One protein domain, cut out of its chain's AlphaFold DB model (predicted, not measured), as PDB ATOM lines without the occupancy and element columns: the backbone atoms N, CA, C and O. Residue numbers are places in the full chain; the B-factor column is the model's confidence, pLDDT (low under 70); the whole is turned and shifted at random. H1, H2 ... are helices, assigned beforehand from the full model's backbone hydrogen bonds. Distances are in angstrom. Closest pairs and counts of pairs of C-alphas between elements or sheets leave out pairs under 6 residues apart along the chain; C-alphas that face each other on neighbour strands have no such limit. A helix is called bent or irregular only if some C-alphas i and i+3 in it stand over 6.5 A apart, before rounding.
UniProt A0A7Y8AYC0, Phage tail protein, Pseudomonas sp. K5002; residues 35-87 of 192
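Overview. This is residues 35 to 87 of the 192 residues of the protein "Phage tail protein" of Pseudomonas sp. K5002 (UniProt A0A7Y8AYC0). A long, kinked helix, H1, sticks out as an arm and makes much of the length of a thin rod; a winding link leads from it to the short helix H2 near the other end. The two helices lie far from each other, with no contact between them. The printed part has 53 residues, with two named helices, H1 then H2, and no named strand; the class is all helix. It is extended, with a radius of gyration of the C-alphas of 17.4 A and spans of 56 by 18 by 13 A.

Along the chain. H1, residues 35 to 55, begins with C-alpha 35 at (45.632, -30.100, -21.957) and measures 28.5 A from first to last C-alpha. It is irregular, with C-alphas 48 and 51 lying 7.7 A apart, and has a kink of 52 degrees near residue 49. H2, residues 77 to 83, ends with C-alpha 83 at (28.792, 9.078, 4.341).

Arrangement. H1 and H2 are apart. Residues 35 to 56, of which 35 to 55 belong to H1, stand free, as do residues 60 to 65. In H2 every O i to N i+4 pair is within hydrogen-bond range; in H1, 15 of 17 are.

Size, cuts and confidence. The C-alphas of Val 35 and Leu 87, the two farthest apart, are 56.6 A from each other. The link from H1 to H2 is long, 21 residues. The printed part has no cut, and no printed residue is under 70 in pLDDT.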
ATOM      1  N   VAL A  35      45.586 -29.941 -23.426       82.31
ATOM      2  CA  VAL A  35      45.632 -30.100 -21.957       82.31
ATOM      3  C   VAL A  35      46.759 -29.285 -21.310       82.31
ATOM      4  O   VAL A  35      46.563 -28.720 -20.238       82.31
ATOM      5  N   LYS A  36      47.932 -29.185 -21.949       86.38
ATOM      6  CA  LYS A  36      49.040 -28.370 -21.431       86.38
ATOM      7  C   LYS A  36      48.753 -26.884 -21.619       86.38
ATOM      8  O   LYS A  36      48.891 -26.120 -20.668       86.38
ATOM      9  N   ASP A  37      48.297 -26.507 -22.809       87.25
ATOM     10  CA  ASP A  37      48.006 -25.111 -23.136       87.25
ATOM     11  C   ASP A  37      46.877 -24.563 -22.252       87.25
ATOM     12  O   ASP A  37      47.009 -23.483 -21.683       87.25
ATOM     13  N   SER A  38      45.809 -25.339 -22.037       89.38
ATOM     14  CA  SER A  38      44.728 -24.969 -21.108       89.38
ATOM     15  C   SER A  38      45.192 -24.882 -19.652       89.38
ATOM     16  O   SER A  38      44.791 -23.962 -18.942       89.38
ATOM     17  N   ALA A  39      46.063 -25.787 -19.191       91.75
ATOM     18  CA  ALA A  39      46.627 -25.713 -17.843       91.75
ATOM     19  C   ALA A  39      47.524 -24.477 -17.661       91.75
ATOM     20  O   ALA A  39      47.498 -23.836 -16.607       91.75
ATOM     21  N   ASP A  40      48.302 -24.123 -18.682       92.81
ATOM     22  CA  ASP A  40      49.152 -22.936 -18.673       92.81
ATOM     23  C   ASP A  40      48.301 -21.650 -18.728       92.81
ATOM     24  O   ASP A  40      48.559 -20.724 -17.957       92.81
ATOM     25  N   GLN A  41      47.222 -21.627 -19.521       93.56
ATOM     26  CA  GLN A  41      46.221 -20.548 -19.532       93.56
ATOM     27  C   GLN A  41      45.518 -20.391 -18.177       93.56
ATOM     28  O   GLN A  41      45.411 -19.280 -17.659       93.56
ATOM     29  N   LEU A  42      45.086 -21.490 -17.553       94.75
ATOM     30  CA  LEU A  42      44.480 -21.453 -16.222       94.75
ATOM     31  C   LEU A  42      45.467 -20.916 -15.181       94.75
ATOM     32  O   LEU A  42      45.100 -20.074 -14.362       94.75
ATOM     33  N   ARG A  43      46.733 -21.352 -15.221       95.19
ATOM     34  CA  ARG A  43      47.771 -20.845 -14.313       95.19
ATOM     35  C   ARG A  43      47.985 -19.344 -14.495       95.19
ATOM     36  O   ARG A  43      48.135 -18.637 -13.503       95.19
ATOM     37  N   GLN A  44      47.975 -18.849 -15.733       96.38
ATOM     38  CA  GLN A  44      48.047 -17.412 -16.007       96.38
ATOM     39  C   GLN A  44      46.855 -16.663 -15.405       96.38
ATOM     40  O   GLN A  44      47.067 -15.663 -14.724       96.38
ATOM     41  N   ILE A  45      45.629 -17.177 -15.568       96.50
ATOM     42  CA  ILE A  45      44.426 -16.583 -14.966       96.50
ATOM     43  C   ILE A  45      44.548 -16.537 -13.442       96.50
ATOM     44  O   ILE A  45      44.312 -15.494 -12.843       96.50
ATOM     45  N   VAL A  46      44.953 -17.636 -12.802       96.75
ATOM     46  CA  VAL A  46      45.105 -17.696 -11.338       96.75
ATOM     47  C   VAL A  46      46.191 -16.737 -10.850       96.75
ATOM     48  O   VAL A  46      45.972 -16.022  -9.876       96.75
ATOM     49  N   ASN A  47      47.333 -16.664 -11.534       96.44
ATOM     50  CA  ASN A  47      48.417 -15.759 -11.152       96.44
ATOM     51  C   ASN A  47      48.045 -14.284 -11.347       96.44
ATOM     52  O   ASN A  47      48.434 -13.447 -10.537       96.44
ATOM     53  N   GLN A  48      47.308 -13.961 -12.410       96.94
ATOM     54  CA  GLN A  48      46.927 -12.586 -12.719       96.94
ATOM     55  C   GLN A  48      45.717 -12.114 -11.903       96.94
ATOM     56  O   GLN A  48      45.694 -10.973 -11.451       96.94
ATOM     57  N   TRP A  49      44.721 -12.979 -11.706       96.88
ATOM     58  CA  TRP A  49      43.405 -12.601 -11.179       96.88
ATOM     59  C   TRP A  49      43.027 -13.287  -9.870       96.88
ATOM     60  O   TRP A  49      42.058 -12.868  -9.245       96.88
ATOM     61  N   GLY A  50      43.760 -14.308  -9.416       96.12
ATOM     62  CA  GLY A  50      43.395 -15.087  -8.229       96.12
ATOM     63  C   GLY A  50      43.228 -14.227  -6.974       96.12
ATOM     64  O   GLY A  50      42.220 -14.339  -6.281       96.12
ATOM     65  N   ALA A  51      44.164 -13.305  -6.728       95.81
ATOM     66  CA  ALA A  51      44.078 -12.369  -5.606       95.81
ATOM     67  C   ALA A  51      42.913 -11.374  -5.757       95.81
ATOM     68  O   ALA A  51      42.190 -11.121  -4.795       95.81
ATOM     69  N   THR A  52      42.689 -10.840  -6.963       94.88
ATOM     70  CA  THR A  52      41.581  -9.915  -7.250       94.88
ATOM     71  C   THR A  52      40.225 -10.581  -7.038       94.88
ATOM     72  O   THR A  52      39.352 -10.002  -6.398       94.88
ATOM     73  N   LEU A  53      40.057 -11.809  -7.536       93.44
ATOM     74  CA  LEU A  53      38.802 -12.549  -7.447       93.44
ATOM     75  C   LEU A  53      38.503 -12.964  -6.001       93.44
ATOM     76  O   LEU A  53      37.370 -12.825  -5.546       93.44
ATOM     77  N   ALA A  54      39.527 -13.385  -5.252       93.25
ATOM     78  CA  ALA A  54      39.409 -13.628  -3.817       93.25
ATOM     79  C   ALA A  54      39.060 -12.345  -3.038       93.25
ATOM     80  O   ALA A  54      38.266 -12.386  -2.098       93.25
ATOM     81  N   GLY A  55      39.601 -11.197  -3.461       93.50
ATOM     82  CA  GLY A  55      39.355  -9.890  -2.851       93.50
ATOM     83  C   GLY A  55      37.909  -9.392  -2.951       93.50
ATOM     84  O   GLY A  55      37.506  -8.564  -2.140       93.50
ATOM     85  N   LEU A  56      37.102  -9.914  -3.883       92.88
ATOM     86  CA  LEU A  56      35.675  -9.574  -3.979       92.88
ATOM     87  C   LEU A  56      34.857 -10.084  -2.778       92.88
ATOM     88  O   LEU A  56      33.800  -9.532  -2.469       92.88
ATOM     89  N   GLY A  57      35.316 -11.149  -2.110       92.38
ATOM     90  CA  GLY A  57      34.641 -11.734  -0.953       92.38
ATOM     91  C   GLY A  57      33.153 -12.008  -1.201       92.38
ATOM     92  O   GLY A  57      32.757 -12.561  -2.229       92.38
ATOM     93  N   ALA A  58      32.306 -11.584  -0.260       91.69
ATOM     94  CA  ALA A  58      30.861 -11.823  -0.292       91.69
ATOM     95  C   ALA A  58      30.091 -11.010  -1.355       91.69
ATOM     96  O   ALA A  58      28.881 -11.198  -1.478       91.69
ATOM     97  N   VAL A  59      30.743 -10.091  -2.081       94.19
ATOM     98  CA  VAL A  59      30.130  -9.339  -3.197       94.19
ATOM     99  C   VAL A  59      30.097 -10.178  -4.478       94.19
ATOM    100  O   VAL A  59      29.259  -9.946  -5.341       94.19
ATOM    101  N   SER A  60      30.960 -11.196  -4.585       94.19
ATOM    102  CA  SER A  60      31.113 -12.030  -5.789       94.19
ATOM    103  C   SER A  60      29.851 -12.791  -6.220       94.19
ATOM    104  O   SER A  60      29.774 -13.228  -7.365       94.19
ATOM    105  N   THR A  61      28.861 -12.941  -5.337       93.50
ATOM    106  CA  THR A  61      27.609 -13.670  -5.602       93.50
ATOM    107  C   THR A  61      26.395 -12.762  -5.802       93.50
ATOM    108  O   THR A  61      25.283 -13.259  -5.950       93.50
ATOM    109  N   GLU A  62      26.571 -11.440  -5.759       94.88
ATOM    110  CA  GLU A  62      25.464 -10.483  -5.816       94.88
ATOM    111  C   GLU A  62      25.181 -10.032  -7.253       94.88
ATOM    112  O   GLU A  62      26.070  -9.538  -7.940       94.88
ATOM    113  N   ASN A  63      23.922 -10.119  -7.698       95.31
ATOM    114  CA  ASN A  63      23.496  -9.484  -8.956       95.31
ATOM    115  C   ASN A  63      23.372  -7.955  -8.808       95.31
ATOM    116  O   ASN A  63      23.622  -7.203  -9.745       95.31
ATOM    117  N   ILE A  64      22.977  -7.496  -7.616       94.75
ATOM    118  CA  ILE A  64      22.917  -6.085  -7.225       94.75
ATOM    119  C   ILE A  64      23.553  -5.978  -5.844       94.75
ATOM    120  O   ILE A  64      23.111  -6.643  -4.911       94.75
ATOM    121  N   VAL A  65      24.570  -5.128  -5.699       94.62
ATOM    122  CA  VAL A  65      25.276  -4.966  -4.422       94.62
ATOM    123  C   VAL A  65      24.365  -4.254  -3.411       94.62
ATOM    124  O   VAL A  65      23.984  -3.103  -3.648       94.62
ATOM    125  N   PRO A  66      24.006  -4.887  -2.276       94.38
ATOM    126  CA  PRO A  66      23.205  -4.234  -1.248       94.38
ATOM    127  C   PRO A  66      24.029  -3.176  -0.510       94.38
ATOM    128  O   PRO A  66      25.257  -3.251  -0.457       94.38
ATOM    129  N   VAL A  67      23.353  -2.231   0.153       95.75
ATOM    130  CA  VAL A  67      24.011  -1.145   0.905       95.75
ATOM    131  C   VAL A  67      25.057  -1.679   1.888       95.75
ATOM    132  O   VAL A  67      26.186  -1.201   1.880       95.75
ATOM    133  N   ALA A  68      24.719  -2.739   2.634       94.69
ATOM    134  CA  ALA A  68      25.599  -3.384   3.612       94.69
ATOM    135  C   ALA A  68      26.915  -3.942   3.047       94.69
ATOM    136  O   ALA A  68      27.848  -4.173   3.810       94.69
ATOM    137  N   LYS A  69      26.989  -4.180   1.734       93.00
ATOM    138  CA  LYS A  69      28.191  -4.669   1.042       93.00
ATOM    139  C   LYS A  69      28.802  -3.613   0.110       93.00
ATOM    140  O   LYS A  69      29.727  -3.918  -0.637       93.00
ATOM    141  N   GLY A  70      28.264  -2.393   0.112       89.50
ATOM    142  CA  GLY A  70      28.750  -1.286  -0.704       89.50
ATOM    143  C   GLY A  70      29.986  -0.605  -0.113       89.50
ATOM    144  O   GLY A  70      30.419  -0.885   1.003       89.50
ATOM    145  N   GLY A  71      30.536   0.361  -0.848       90.50
ATOM    146  CA  GLY A  71      31.779   1.057  -0.482       90.50
ATOM    147  C   GLY A  71      31.672   2.082   0.654       90.50
ATOM    148  O   GLY A  71      32.656   2.744   0.953       90.50
ATOM    149  N   THR A  72      30.500   2.249   1.273       94.88
ATOM    150  CA  THR A  72      30.296   3.236   2.352       94.88
ATOM    151  C   THR A  72      30.515   2.654   3.748       94.88
ATOM    152  O   THR A  72      30.566   3.410   4.709       94.88
ATOM    153  N   GLY A  73      30.605   1.326   3.894       93.00
ATOM    154  CA  GLY A  73      30.664   0.666   5.207       93.00
ATOM    155  C   GLY A  73      29.367   0.756   6.026       93.00
ATOM    156  O   GLY A  73      29.323   0.291   7.162       93.00
ATOM    157  N   ALA A  74      28.301   1.338   5.471       96.62
ATOM    158  CA  ALA A  74      26.998   1.439   6.114       96.62
ATOM    159  C   ALA A  74      26.113   0.228   5.802       96.62
ATOM    160  O   ALA A  74      26.155  -0.321   4.709       96.62
ATOM    161  N   THR A  75      25.226  -0.137   6.729       96.00
ATOM    162  CA  THR A  75      24.226  -1.205   6.535       96.00
ATOM    163  C   THR A  75      22.835  -0.685   6.177       96.00
ATOM    164  O   THR A  75      21.943  -1.472   5.866       96.00
ATOM    165  N   THR A  76      22.637   0.637   6.177       95.44
ATOM    166  CA  THR A  76      21.351   1.282   5.884       95.44
ATOM    167  C   THR A  76      21.517   2.400   4.860       95.44
ATOM    168  O   THR A  76      22.538   3.090   4.827       95.44
ATOM    169  N   ALA A  77      20.497   2.608   4.022       94.12
ATOM    170  CA  ALA A  77      20.525   3.659   3.007       94.12
ATOM    171  C   ALA A  77      20.730   5.076   3.588       94.12
ATOM    172  O   ALA A  77      21.519   5.820   3.008       94.12
ATOM    173  N   PRO A  78      20.102   5.478   4.718       92.44
ATOM    174  CA  PRO A  78      20.352   6.793   5.313       92.44
ATOM    175  C   PRO A  78      21.810   7.006   5.727       92.44
ATOM    176  O   PRO A  78      22.380   8.045   5.403       92.44
ATOM    177  N   ALA A  79      22.436   6.016   6.372       94.38
ATOM    178  CA  ALA A  79      23.839   6.114   6.766       94.38
ATOM    179  C   ALA A  79      24.769   6.145   5.543       94.38
ATOM    180  O   ALA A  79      25.679   6.967   5.488       94.38
ATOM    181  N   ALA A  80      24.500   5.321   4.523       96.62
ATOM    182  CA  ALA A  80      25.269   5.338   3.280       96.62
ATOM    183  C   ALA A  80      25.203   6.702   2.578       96.62
ATOM    184  O   ALA A  80      26.232   7.225   2.162       96.62
ATOM    185  N   ARG A  81      24.010   7.310   2.488       94.38
ATOM    186  CA  ARG A  81      23.846   8.663   1.932       94.38
ATOM    187  C   ARG A  81      24.632   9.707   2.720       94.38
ATOM    188  O   ARG A  81      25.317  10.516   2.104       94.38
ATOM    189  N   ALA A  82      24.564   9.658   4.053       92.56
ATOM    190  CA  ALA A  82      25.280  10.593   4.916       92.56
ATOM    191  C   ALA A  82      26.804  10.507   4.719       92.56
ATOM    192  O   ALA A  82      27.465  11.534   4.608       92.56
ATOM    193  N   ILE A  83      27.356   9.295   4.593       95.38
ATOM    194  CA  ILE A  83      28.792   9.078   4.341       95.38
ATOM    195  C   ILE A  83      29.213   9.612   2.967       95.38
ATOM    196  O   ILE A  83      30.303  10.155   2.823       95.38
ATOM    197  N   LEU A  84      28.338   9.505   1.964       95.25
ATOM    198  CA  LEU A  84      28.560  10.089   0.638       95.25
ATOM    199  C   LEU A  84      28.395  11.620   0.611       95.25
ATOM    200  O   LEU A  84      28.624  12.226  -0.432       95.25
ATOM    201  N   GLY A  85      27.971  12.247   1.715       92.38
ATOM    202  CA  GLY A  85      27.669  13.679   1.771       92.38
ATOM    203  C   GLY A  85      26.430  14.078   0.963       92.38
ATOM    204  O   GLY A  85      26.275  15.245   0.609       92.38
ATOM    205  N   ALA A  86      25.558  13.121   0.638       90.50
ATOM    206  CA  ALA A  86      24.326  13.385  -0.089       90.50
ATOM    207  C   ALA A  86      23.232  13.879   0.867       90.50
ATOM    208  O   ALA A  86      23.006  13.277   1.919       90.50
ATOM    209  N   LEU A  87      22.517  14.933   0.463       86.44
ATOM    210  CA  LEU A  87      21.384  15.470   1.218       86.44
ATOM    211  C   LEU A  87      20.231  14.457   1.273       86.44
ATOM    212  O   LEU A  87      19.859  13.850   0.265       86.44
TER     213      LEU A  87